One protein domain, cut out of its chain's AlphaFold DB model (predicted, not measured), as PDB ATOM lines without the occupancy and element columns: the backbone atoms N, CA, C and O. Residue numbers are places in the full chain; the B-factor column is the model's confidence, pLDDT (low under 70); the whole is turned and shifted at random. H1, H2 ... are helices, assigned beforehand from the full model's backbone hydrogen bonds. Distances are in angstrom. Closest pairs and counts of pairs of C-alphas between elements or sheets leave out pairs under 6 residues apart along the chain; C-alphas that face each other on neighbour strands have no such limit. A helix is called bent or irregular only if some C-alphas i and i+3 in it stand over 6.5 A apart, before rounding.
ATOM      1  N   ASP A  21     176.056 182.862 184.693       84.00
ATOM      2  CA  ASP A  21     174.976 182.782 185.669       84.00
ATOM      3  C   ASP A  21     173.936 183.883 185.400       84.00
ATOM      4  O   ASP A  21     174.202 185.079 185.555       84.00
ATOM      5  N   LYS A  22     172.726 183.460 185.015       87.31
ATOM      6  CA  LYS A  22     171.587 184.341 184.722       87.31
ATOM      7  C   LYS A  22     171.272 185.289 185.885       87.31
ATOM      8  O   LYS A  22     170.840 186.414 185.649       87.31
ATOM      9  N   TYR A  23     171.515 184.862 187.123       89.25
ATOM     10  CA  TYR A  23     171.219 185.616 188.340       89.25
ATOM     11  C   TYR A  23     172.466 186.239 188.974       89.25
ATOM     12  O   TYR A  23     172.429 186.661 190.131       89.25
ATOM     13  N   ARG A  24     173.579 186.340 188.235       87.88
ATOM     14  CA  ARG A  24     174.862 186.852 188.744       87.88
ATOM     15  C   ARG A  24     174.744 188.200 189.456       87.88
ATOM     16  O   ARG A  24     175.380 188.391 190.490       87.88
ATOM     17  N   LYS A  25     173.955 189.134 188.913       91.44
ATOM     18  CA  LYS A  25     173.758 190.461 189.518       91.44
ATOM     19  C   LYS A  25     172.996 190.379 190.840       91.44
ATOM     20  O   LYS A  25     173.493 190.868 191.845       91.44
ATOM     21  N   ALA A  26     171.867 189.669 190.856       91.62
ATOM     22  CA  ALA A  26     171.063 189.452 192.058       91.62
ATOM     23  C   ALA A  26     171.867 188.754 193.168       91.62
ATOM     24  O   ALA A  26     171.853 189.184 194.319       91.62
ATOM     25  N   LYS A  27     172.647 187.723 192.813       87.69
ATOM     26  CA  LYS A  27     173.553 187.041 193.747       87.69
ATOM     27  C   LYS A  27     174.632 187.980 194.284       87.69
ATOM     28  O   LYS A  27     174.910 187.950 195.475       87.69
ATOM     29  N   LYS A  28     175.218 188.840 193.440       88.62
ATOM     30  CA  LYS A  28     176.191 189.855 193.876       88.62
ATOM     31  C   LYS A  28     175.580 190.817 194.893       88.62
ATOM     32  O   LYS A  28     176.181 191.038 195.936       88.62
ATOM     33  N   GLU A  29     174.393 191.347 194.614       92.50
ATOM     34  CA  GLU A  29     173.685 192.247 195.529       92.50
ATOM     35  C   GLU A  29     173.319 191.564 196.852       92.50
ATOM     36  O   GLU A  29     173.477 192.169 197.912       92.50
ATOM     37  N   PHE A  30     172.885 190.300 196.807       89.50
ATOM     38  CA  PHE A  30     172.645 189.497 198.006       89.50
ATOM     39  C   PHE A  30     173.918 189.327 198.836       89.50
ATOM     40  O   PHE A  30     173.896 189.534 200.046       89.50
ATOM     41  N   TYR A  31     175.038 188.993 198.191       86.06
ATOM     42  CA  TYR A  31     176.315 188.847 198.878       86.06
ATOM     43  C   TYR A  31     176.767 190.150 199.528       86.06
ATOM     44  O   TYR A  31     177.095 190.129 200.707       86.06
ATOM     45  N   GLU A  32     176.725 191.271 198.807       88.50
ATOM     46  CA  GLU A  32     177.025 192.598 199.362       88.50
ATOM     47  C   GLU A  32     176.146 192.910 200.577       88.50
ATOM     48  O   GLU A  32     176.656 193.307 201.620       88.50
ATOM     49  N   TYR A  33     174.841 192.648 200.486       88.94
ATOM     50  CA  TYR A  33     173.943 192.827 201.620       88.94
ATOM     51  C   TYR A  33     174.301 191.915 202.801       88.94
ATOM     52  O   TYR A  33     174.251 192.365 203.941       88.94
ATOM     53  N   CYS A  34     174.707 190.663 202.556       85.75
ATOM     54  CA  CYS A  34     175.171 189.792 203.632       85.75
ATOM     55  C   CYS A  34     176.433 190.333 204.326       85.75
ATOM     56  O   CYS A  34     176.569 190.125 205.531       85.75
ATOM     57  N   LEU A  35     177.349 190.980 203.591       84.88
ATOM     58  CA  LEU A  35     178.546 191.610 204.168       84.88
ATOM     59  C   LEU A  35     178.160 192.772 205.092       84.88
ATOM     60  O   LEU A  35     178.700 192.890 206.188       84.88
ATOM     61  N   ASP A  36     177.191 193.581 204.661       87.31
ATOM     62  CA  ASP A  36     176.747 194.792 205.362       87.31
ATOM     63  C   ASP A  36     175.624 194.524 206.387       87.31
ATOM     64  O   ASP A  36     175.116 195.458 207.015       87.31
ATOM     65  N   TYR A  37     175.196 193.264 206.550       87.62
ATOM     66  CA  TYR A  37     173.939 192.917 207.222       87.62
ATOM     67  C   TYR A  37     173.847 193.476 208.637       87.62
ATOM     68  O   TYR A  37     172.822 194.042 208.997       87.62
ATOM     69  N   GLU A  38     174.898 193.319 209.441       86.56
ATOM     70  CA  GLU A  38     174.894 193.754 210.838       86.56
ATOM     71  C   GLU A  38     174.676 195.265 210.950       86.56
ATOM     72  O   GLU A  38     173.738 195.707 211.613       86.56
ATOM     73  N   GLU A  39     175.459 196.050 210.210       90.31
ATOM     74  CA  GLU A  39     175.351 197.506 210.216       90.31
ATOM     75  C   GLU A  39     173.983 197.977 209.705       90.31
ATOM     76  O   GLU A  39     173.353 198.855 210.306       90.31
ATOM     77  N   VAL A  40     173.496 197.389 208.609       92.00
ATOM     78  CA  VAL A  40     172.184 197.734 208.051       92.00
ATOM     79  C   VAL A  40     171.068 197.349 209.023       92.00
ATOM     80  O   VAL A  40     170.151 198.142 209.243       92.00
ATOM     81  N   ASN A  41     171.137 196.161 209.625       89.06
ATOM     82  CA  ASN A  41     170.107 195.638 210.515       89.06
ATOM     83  C   ASN A  41     170.019 196.416 211.833       89.06
ATOM     84  O   ASN A  41     168.917 196.649 212.319       89.06
ATOM     85  N   GLU A  42     171.138 196.874 212.388       90.62
ATOM     86  CA  GLU A  42     171.131 197.735 213.575       90.62
ATOM     87  C   GLU A  42     170.577 199.130 213.260       90.62
ATOM     88  O   GLU A  42     169.718 199.655 213.975       90.62
ATOM     89  N   LYS A  43     171.027 199.737 212.156       94.25
ATOM     90  CA  LYS A  43     170.718 201.141 211.851       94.25
ATOM     91  C   LYS A  43     169.359 201.350 211.190       94.25
ATOM     92  O   LYS A  43     168.804 202.445 211.302       94.25
ATOM     93  N   LYS A  44     168.774 200.337 210.539       90.62
ATOM     94  CA  LYS A  44     167.445 200.459 209.906       90.62
ATOM     95  C   LYS A  44     166.321 200.741 210.912       90.62
ATOM     96  O   LYS A  44     165.289 201.283 210.536       90.62
ATOM     97  N   HIS A  45     166.496 200.418 212.190       90.56
ATOM     98  CA  HIS A  45     165.471 200.672 213.209       90.56
ATOM     99  C   HIS A  45     165.529 202.083 213.811       90.56
ATOM    100  O   HIS A  45     164.592 202.497 214.493       90.56
ATOM    101  N   LEU A  46     166.595 202.840 213.544       93.56
ATOM    102  CA  LEU A  46     166.756 204.212 214.026       93.56
ATOM    103  C   LEU A  46     165.898 205.176 213.202       93.56
ATOM    104  O   LEU A  46     165.703 204.963 212.005       93.56
ATOM    105  N   THR A  47     165.396 206.248 213.819       93.00
ATOM    106  CA  THR A  47     164.497 207.229 213.178       93.00
ATOM    107  C   THR A  47     165.226 208.424 212.573       93.00
ATOM    108  O   THR A  47     164.631 209.143 211.766       93.00
ATOM    109  N   ASP A  48     166.513 208.601 212.884       95.94
ATOM    110  CA  ASP A  48     167.318 209.708 212.374       95.94
ATOM    111  C   ASP A  48     167.292 209.776 210.843       95.94
ATOM    112  O   ASP A  48     167.196 208.759 210.132       95.94
ATOM    113  N   TYR A  49     167.375 211.002 210.324       92.75
ATOM    114  CA  TYR A  49     167.360 211.260 208.885       92.75
ATOM    115  C   TYR A  49     168.528 210.563 208.177       92.75
ATOM    116  O   TYR A  49     168.328 209.910 207.154       92.75
ATOM    117  N   GLU A  50     169.725 210.619 208.762       92.69
ATOM    118  CA  GLU A  50     170.930 209.975 208.228       92.69
ATOM    119  C   GLU A  50     170.802 208.447 208.162       92.69
ATOM    120  O   GLU A  50     171.413 207.800 207.306       92.69
ATOM    121  N   CYS A  51     169.951 207.868 209.015       94.06
ATOM    122  CA  CYS A  51     169.685 206.435 209.054       94.06
ATOM    123  C   CYS A  51     168.701 205.973 207.969       94.06
ATOM    124  O   CYS A  51     168.563 204.770 207.734       94.06
ATOM    125  N   LYS A  52     168.065 206.905 207.240       93.62
ATOM    126  CA  LYS A  52     167.156 206.585 206.128       93.62
ATOM    127  C   LYS A  52     167.809 205.676 205.087       93.62
ATOM    128  O   LYS A  52     167.163 204.754 204.603       93.62
ATOM    129  N   LYS A  53     169.097 205.876 204.802       94.00
ATOM    130  CA  LYS A  53     169.837 205.055 203.832       94.00
ATOM    131  C   LYS A  53     169.898 203.569 204.206       94.00
ATOM    132  O   LYS A  53     169.933 202.738 203.310       94.00
ATOM    133  N   TYR A  54     169.870 203.230 205.499       94.56
ATOM    134  CA  TYR A  54     169.850 201.835 205.951       94.56
ATOM    135  C   TYR A  54     168.436 201.246 205.892       94.56
ATOM    136  O   TYR A  54     168.278 200.091 205.510       94.56
ATOM    137  N   ARG A  55     167.399 202.052 206.175       91.06
ATOM    138  CA  ARG A  55     165.984 201.667 205.982       91.06
ATOM    139  C   ARG A  55     165.666 201.345 204.528       91.06
ATOM    140  O   ARG A  55     164.973 200.376 204.245       91.06
ATOM    141  N   ASP A  56     166.210 202.148 203.622       91.69
ATOM    142  CA  ASP A  56     165.979 202.010 202.189       91.69
ATOM    143  C   ASP A  56     166.996 201.075 201.512       91.69
ATOM    144  O   ASP A  56     166.878 200.834 200.315       91.69
ATOM    145  N   TYR A  57     167.976 200.523 202.241       93.81
ATOM    146  CA  TYR A  57     169.111 199.802 201.652       93.81
ATOM    147  C   TYR A  57     168.660 198.664 200.727       93.81
ATOM    148  O   TYR A  57     169.058 198.623 199.564       93.81
ATOM    149  N   LEU A  58     167.768 197.786 201.198       91.56
ATOM    150  CA  LEU A  58     167.236 196.687 200.383       91.56
ATOM    151  C   LEU A  58     166.406 197.180 199.187       91.56
ATOM    152  O   LEU A  58     166.472 196.571 198.124       91.56
ATOM    153  N   ASN A  59     165.712 198.319 199.309       91.06
ATOM    154  CA  ASN A  59     164.971 198.932 198.196       91.06
ATOM    155  C   ASN A  59     165.895 199.396 197.059       91.06
ATOM    156  O   ASN A  59     165.441 199.550 195.928       91.06
ATOM    157  N   THR A  60     167.184 199.617 197.342       91.75
ATOM    158  CA  THR A  60     168.178 199.981 196.318       91.75
ATOM    159  C   THR A  60     168.761 198.780 195.568       91.75
ATOM    160  O   THR A  60     169.402 198.978 194.538       91.75
ATOM    161  N   LYS A  61     168.540 197.547 196.044       93.56
ATOM    162  CA  LYS A  61     169.057 196.308 195.443       93.56
ATOM    163  C   LYS A  61     168.040 195.740 194.450       93.56
ATOM    164  O   LYS A  61     167.269 194.830 194.757       93.56
ATOM    165  N   THR A  62     167.964 196.363 193.276       93.62
ATOM    166  CA  THR A  62     166.890 196.114 192.304       93.62
ATOM    167  C   THR A  62     166.955 194.729 191.668       93.62
ATOM    168  O   THR A  62     165.909 194.113 191.467       93.62
ATOM    169  N   ASP A  63     168.155 194.224 191.362       94.62
ATOM    170  CA  ASP A  63     168.309 192.891 190.762       94.62
ATOM    171  C   ASP A  63     167.975 191.801 191.796       94.62
ATOM    172  O   ASP A  63     167.350 190.791 191.463       94.62
ATOM    173  N   LEU A  64     168.341 192.021 193.062       93.19
ATOM    174  CA  LEU A  64     167.967 191.174 194.187       93.19
ATOM    175  C   LEU A  64     166.449 191.134 194.356       93.19
ATOM    176  O   LEU A  64     165.879 190.050 194.364       93.19
ATOM    177  N   LEU A  65     165.781 192.286 194.439       93.19
ATOM    178  CA  LEU A  65     164.322 192.346 194.580       93.19
ATOM    179  C   LEU A  65     163.574 191.684 193.415       93.19
ATOM    180  O   LEU A  65     162.528 191.081 193.632       93.19
ATOM    181  N   ALA A  66     164.112 191.744 192.198       92.62
ATOM    182  CA  ALA A  66     163.502 191.101 191.036       92.62
ATOM    183  C   ALA A  66     163.637 189.569 191.032       92.62
ATOM    184  O   ALA A  66     162.815 188.893 190.414       92.62
ATOM    185  N   HIS A  67     164.668 189.018 191.683       92.62
ATOM    186  CA  HIS A  67     165.048 187.607 191.532       92.62
ATOM    187  C   HIS A  67     165.282 186.860 192.853       92.62
ATOM    188  O   HIS A  67     165.830 185.754 192.853       92.62
ATOM    189  N   PHE A  68     164.901 187.446 193.994       90.12
ATOM    190  CA  PHE A  68     165.185 186.870 195.311       90.12
ATOM    191  C   PHE A  68     164.537 185.500 195.501       90.12
ATOM    192  O   PHE A  68     165.126 184.636 196.145       90.12
ATOM    193  N   LYS A  69     163.349 185.275 194.926       89.12
ATOM    194  CA  LYS A  69     162.675 183.976 194.995       89.12
ATOM    195  C   LYS A  69     163.507 182.930 194.268       89.12
ATOM    196  O   LYS A  69     163.736 181.869 194.821       89.12
ATOM    197  N   GLU A  70     164.022 183.215 193.084       87.88
ATOM    198  CA  GLU A  70     164.808 182.265 192.297       87.88
ATOM    199  C   GLU A  70     166.177 181.983 192.906       87.88
ATOM    200  O   GLU A  70     166.650 180.849 192.828       87.88
ATOM    201  N   ILE A  71     166.814 182.988 193.516       85.19
ATOM    202  CA  ILE A  71     168.131 182.783 194.125       85.19
ATOM    203  C   ILE A  71     168.033 182.176 195.527       85.19
ATOM    204  O   ILE A  71     168.859 181.332 195.838       85.19
ATOM    205  N   LEU A  72     167.049 182.554 196.354       80.56
ATOM    206  CA  LEU A  72     166.933 182.096 197.749       80.56
ATOM    207  C   LEU A  72     165.993 180.893 197.921       80.56
ATOM    208  O   LEU A  72     165.928 180.337 199.014       80.56
ATOM    209  N   SER A  73     165.262 180.478 196.879       71.75
ATOM    210  CA  SER A  73     164.485 179.233 196.934       71.75
ATOM    211  C   SER A  73     165.388 178.019 196.759       71.75
ATOM    212  O   SER A  73     166.237 177.961 195.866       71.75
ATOM    213  N   GLY A  74     165.144 177.005 197.585       59.69
ATOM    214  CA  GLY A  74     165.975 175.808 197.639       59.69
ATOM    215  C   GLY A  74     167.297 176.055 198.366       59.69
ATOM    216  O   GLY A  74     167.720 177.186 198.588       59.69
ATOM    217  N   ASN A  75     167.969 174.972 198.742       55.16
ATOM    218  CA  ASN A  75     169.161 174.967 199.601       55.16
ATOM    219  C   ASN A  75     170.417 175.629 198.977       55.16
ATOM    220  O   ASN A  75     171.530 175.443 199.461       55.16
ATOM    221  N   ASN A  76     170.270 176.406 197.900       57.88
ATOM    222  CA  ASN A  76     171.368 177.049 197.176       57.88
ATOM    223  C   ASN A  76     172.099 178.107 198.019       57.88
ATOM    224  O   ASN A  76     173.255 178.416 197.741       57.88
ATOM    225  N   PHE A  77     171.444 178.632 199.059       64.56
ATOM    226  CA  PHE A  77     172.018 179.568 200.022       64.56
ATOM    227  C   PHE A  77     171.595 179.177 201.437       64.56
ATOM    228  O   PHE A  77     170.850 179.893 202.093       64.56
ATOM    229  N   GLU A  78     172.064 178.028 201.931       62.44
ATOM    230  CA  GLU A  78     171.895 177.678 203.354       62.44
ATOM    231  C   GLU A  78     172.679 178.630 204.281       62.44
ATOM    232  O   GLU A  78     172.365 178.738 205.468       62.44
ATOM    233  N   LYS A  79     173.695 179.334 203.754       64.56
ATOM    234  CA  LYS A  79     174.597 180.212 204.513       64.56
ATOM    235  C   LYS A  79     175.050 181.420 203.688       64.56
ATOM    236  O   LYS A  79     175.346 181.287 202.502       64.56
ATOM    237  N   CYS A  80     175.150 182.590 204.321       68.69
ATOM    238  CA  CYS A  80     175.817 183.753 203.725       68.69
ATOM    239  C   CYS A  80     177.354 183.597 203.771       68.69
ATOM    240  O   CYS A  80     177.862 182.960 204.695       68.69
ATOM    241  N   PRO A  81     178.113 184.220 202.846       61.94
ATOM    242  CA  PRO A  81     179.571 184.056 202.750       61.94
ATOM    243  C   PRO A  81     180.376 184.472 203.985       61.94
ATOM    244  O   PRO A  81     181.476 183.970 204.150       61.94
ATOM    245  N   ASN A  82     179.826 185.348 204.835       56.72
ATOM    246  CA  ASN A  82     180.457 185.831 206.074       56.72
ATOM    247  C   ASN A  82     179.846 185.205 207.342       56.72
ATOM    248  O   ASN A  82     179.838 185.815 208.413       56.72
ATOM    249  N   SER A  83     179.230 184.026 207.229       56.56
ATOM    250  CA  SER A  83     178.637 183.328 208.378       56.56
ATOM    251  C   SER A  83     179.658 182.439 209.094       56.56
ATOM    252  O   SER A  83     179.487 181.229 209.251       56.56
ATOM    253  N   ASP A  84     180.745 183.054 209.532       49.91
ATOM    254  CA  ASP A  84     181.872 182.400 210.185       49.91
ATOM    255  C   ASP A  84     181.560 182.234 211.688       49.91
ATOM    256  O   ASP A  84     182.150 182.901 212.536       49.91
ATOM    257  N   GLY A  85     180.584 181.395 212.058       52.28
ATOM    258  CA  GLY A  85     180.341 181.049 213.469       52.28
ATOM    259  C   GLY A  85     178.897 180.724 213.859       52.28
ATOM    260  O   GLY A  85     177.968 180.833 213.063       52.28
ATOM    261  N   GLU A  86     178.722 180.336 215.131       51.28
ATOM    262  CA  GLU A  86     177.452 179.920 215.767       51.28
ATOM    263  C   GLU A  86     176.349 180.998 215.747       51.28
ATOM    264  O   GLU A  86     175.180 180.691 215.963       51.28
ATOM    265  N   ASN A  87     176.693 182.244 215.405       53.97
ATOM    266  CA  ASN A  87     175.754 183.345 215.220       53.97
ATOM    267  C   ASN A  87     175.670 183.727 213.736       53.97
ATOM    268  O   ASN A  87     176.331 184.663 213.284       53.97
ATOM    269  N   LEU A  88     174.821 183.023 212.983       61.09
ATOM    270  CA  LEU A  88     174.383 183.433 211.643       61.09
ATOM    271  C   LEU A  88     173.574 184.737 211.754       61.09
ATOM    272  O   LEU A  88     172.346 184.717 211.711       61.09
ATOM    273  N   LYS A  89     174.257 185.880 211.912       70.25
ATOM    274  CA  LYS A  89     173.612 187.205 211.894       70.25
ATOM    275  C   LYS A  89     172.851 187.367 210.581       70.25
ATOM    276  O   LYS A  89     171.680 187.709 210.579       70.25
ATOM    277  N   CYS A  90     173.489 186.983 209.482       77.81
ATOM    278  CA  CYS A  90     172.898 187.007 208.161       77.81
ATOM    279  C   CYS A  90     172.289 185.642 207.783       77.81
ATOM    280  O   CYS A  90     172.970 184.777 207.225       77.81
ATOM    281  N   ASN A  91     171.016 185.431 208.130       82.06
ATOM    282  CA  ASN A  91     170.274 184.206 207.816       82.06
ATOM    283  C   ASN A  91     169.448 184.379 206.520       82.06
ATOM    284  O   ASN A  91     168.504 185.174 206.515       82.06
ATOM    285  N   PRO A  92     169.722 183.607 205.451       83.25
ATOM    286  CA  PRO A  92     169.012 183.712 204.172       83.25
ATOM    287  C   PRO A  92     167.485 183.573 204.272       83.25
ATOM    288  O   PRO A  92     166.768 184.262 203.551       83.25
ATOM    289  N   ASN A  93     166.963 182.773 205.211       83.00
ATOM    290  CA  ASN A  93     165.517 182.639 205.431       83.00
ATOM    291  C   ASN A  93     164.891 183.906 206.034       83.00
ATOM    292  O   ASN A  93     163.772 184.280 205.682       83.00
ATOM    293  N   VAL A  94     165.614 184.588 206.930       85.00
ATOM    294  CA  VAL A  94     165.173 185.874 207.498       85.00
ATOM    295  C   VAL A  94     165.136 186.932 206.398       85.00
ATOM    296  O   VAL A  94     164.166 187.681 206.290       85.00
ATOM    297  N   ILE A  95     166.151 186.939 205.533       87.81
ATOM    298  CA  ILE A  95     166.243 187.869 204.405       87.81
ATOM    299  C   ILE A  95     165.148 187.601 203.374       87.81
ATOM    300  O   ILE A  95     164.507 188.541 202.914       87.81
ATOM    301  N   LEU A  96     164.879 186.336 203.049       88.88
ATOM    302  CA  LEU A  96     163.780 185.950 202.166       88.88
ATOM    303  C   LEU A  96     162.435 186.492 202.673       88.88
ATOM    304  O   LEU A  96     161.641 187.015 201.886       88.88
ATOM    305  N   ALA A  97     162.186 186.420 203.984       87.69
ATOM    306  CA  ALA A  97     160.978 186.975 204.590       87.69
ATOM    307  C   ALA A  97     160.932 188.514 204.513       87.69
ATOM    308  O   ALA A  97     159.871 189.079 204.246       87.69
ATOM    309  N   GLU A  98     162.059 189.200 204.717       89.19
ATOM    310  CA  GLU A  98     162.146 190.662 204.590       89.19
ATOM    311  C   GLU A  98     161.910 191.127 203.144       89.19
ATOM    312  O   GLU A  98     161.068 191.996 202.908       89.19
ATOM    313  N   LEU A  99     162.566 190.491 202.171       91.06
ATOM    314  CA  LEU A  99     162.402 190.774 200.741       91.06
ATOM    315  C   LEU A  99     160.973 190.495 200.258       91.06
ATOM    316  O   LEU A  99     160.417 191.293 199.506       91.06
ATOM    317  N   SER A 100     160.343 189.419 200.744       90.00
ATOM    318  CA  SER A 100     158.935 189.123 200.439       90.00
ATOM    319  C   SER A 100     158.009 190.249 200.900       90.00
ATOM    320  O   SER A 100     157.192 190.721 200.116       90.00
ATOM    321  N   ARG A 101     158.190 190.764 202.125       89.38
ATOM    322  CA  ARG A 101     157.379 191.884 202.642       89.38
ATOM    323  C   ARG A 101     157.550 193.159 201.820       89.38
ATOM    324  O   ARG A 101     156.574 193.877 201.600       89.38
ATOM    325  N   ILE A 102     158.776 193.454 201.386       88.12
ATOM    326  CA  ILE A 102     159.055 194.608 200.519       88.12
ATOM    327  C   ILE A 102     158.300 194.455 199.194       88.12
ATOM    328  O   ILE A 102     157.629 195.395 198.762       88.12
ATOM    329  N   ASN A 103     158.355 193.265 198.592       84.19
ATOM    330  CA  ASN A 103     157.665 192.981 197.339       84.19
ATOM    331  C   ASN A 103     156.135 193.093 197.487       84.19
ATOM    332  O   ASN A 103     155.501 193.795 196.701       84.19
ATOM    333  N   ASP A 104     155.553 192.522 198.541       81.62
ATOM    334  CA  ASP A 104     154.106 192.589 198.802       81.62
ATOM    335  C   ASP A 104     153.635 194.039 199.034       81.62
ATOM    336  O   ASP A 104     152.582 194.465 198.554       81.62
ATOM    337  N   THR A 105     154.447 194.856 199.714       68.69
ATOM    338  CA  THR A 105     154.149 196.284 199.941       68.69
ATOM    339  C   THR A 105     154.232 197.103 198.646       68.69
ATOM    340  O   THR A 105     153.558 198.129 198.517       68.69
ATOM    341  N   SER A 106     155.034 196.664 197.671       58.31
ATOM    342  CA  SER A 106     155.095 197.287 196.343       58.31
ATOM    343  C   SER A 106     153.845 196.991 195.505       58.31
ATOM    344  O   SER A 106     153.364 197.880 194.803       58.31
ATOM    345  N   GLU A 107     153.263 195.797 195.663       52.03
ATOM    346  CA  GLU A 107     152.017 195.380 195.005       52.03
ATOM    347  C   GLU A 107     150.769 195.975 195.689       52.03
ATOM    348  O   GLU A 107     149.783 196.277 195.022       52.03
ATOM    349  N   THR A 108     150.833 196.268 196.995       42.97
ATOM    350  CA  THR A 108     149.720 196.877 197.762       42.97
ATOM    351  C   THR A 108     149.625 198.409 197.596       42.97
ATOM    352  O   THR A 108     148.735 199.052 198.148       42.97
ATOM    353  N   LYS A 109     150.483 199.042 196.779       41.00
ATOM    354  CA  LYS A 109     150.306 200.446 196.347       41.00
ATOM    355  C   LYS A 109     149.328 200.590 195.170       41.00
ATOM    356  O   LYS A 109     149.485 201.482 194.345       41.00
ATOM    357  N   ILE A 110     148.300 199.751 195.096       48.88
ATOM    358  CA  ILE A 110     147.078 200.022 194.333       48.88
ATOM    359  C   ILE A 110     145.911 199.516 195.176       48.88
ATOM    360  O   ILE A 110     145.388 198.450 194.912       48.88
TER     361      ILE A 110
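What this domain is: This is residues 21 to 110 of the 167 residues of an uncharacterized protein of Plasmodium vivax Brazil I (UniProt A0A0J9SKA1). A long helix, H1, kinked sharply near residue 36, makes an L, with H3 crossing its first part and the short H2 packed on its last residues; H4 packs on H3, and its end sticks out with the tail, residues 104 to 110. A long link without a named element, residues 73 to 91, joins H3 to H4 and runs round one border of this flat model. The printed part has 90 residues with four named helices, in the order H1, H2, H3, H4, and no named strand; the class is all helix. The whole is compact, with a radius of gyration of the C-alphas of 13.2 A, and the C-alphas span 35 by 35 by 19 A.

How they stand to each other: Start with H1, residues 24 to 43, which has a kink of 67 degrees near residue 36 and is irregular: C-alphas 35 and 38 are 7.9 A apart. With residues 25 to 30 alone it touches H3, residues 62 to 72; look at the closest C-alphas, those of Ala 26 and Leu 64, 4.1 A apart. The lines of H1 and H3 are about perpendicular, at 81 degrees. H3 is irregular too, with C-alphas 66 and 69 at 8.2 A. With residues 40 to 43 alone H1 touches H2, residues 52 to 55; the closest C-alphas, those of Val 40 and Tyr 54, are 5.2 A apart. From H3 go on to H4, residues 92 to 107: the two touch, closest at the C-alphas of Leu 65 and Leu 99, 6.6 A apart, at a steep tilt of 50 degrees, opposite ways. H1 and H4 are near each other, while H2 is apart from H3 and from H4. In H4 every O i to N i+4 pair is within hydrogen-bond range, in H1 14 of 16 and in H3 5 of 7; H2 is too short for such a pair.

Where its parts are: Find C-alpha 24 at (174.862, 186.852, 188.744); from there H1 runs 27.5 A to C-alpha 43 at (170.718, 201.141, 211.851). H2 follows from Lys 52 to Arg 55. H3 runs 15.0 A from Thr 62 to Leu 72. H4 runs 22.6 A from Pro 92 to C-alpha 107 at (152.017, 195.380, 195.005).

The domain as a whole: Look to Gly 85 and Ile 110 for the two C-alphas farthest apart, 42.8 A. The printed part has no cut. The links H1 to H2 and H2 to H3 are short, and the link H3 to H4, 19 residues, is long. In the B-factor column you will find a mean pLDDT of 81.4 for the printed part, with residues 74 to 88 and 105 to 110 under 70.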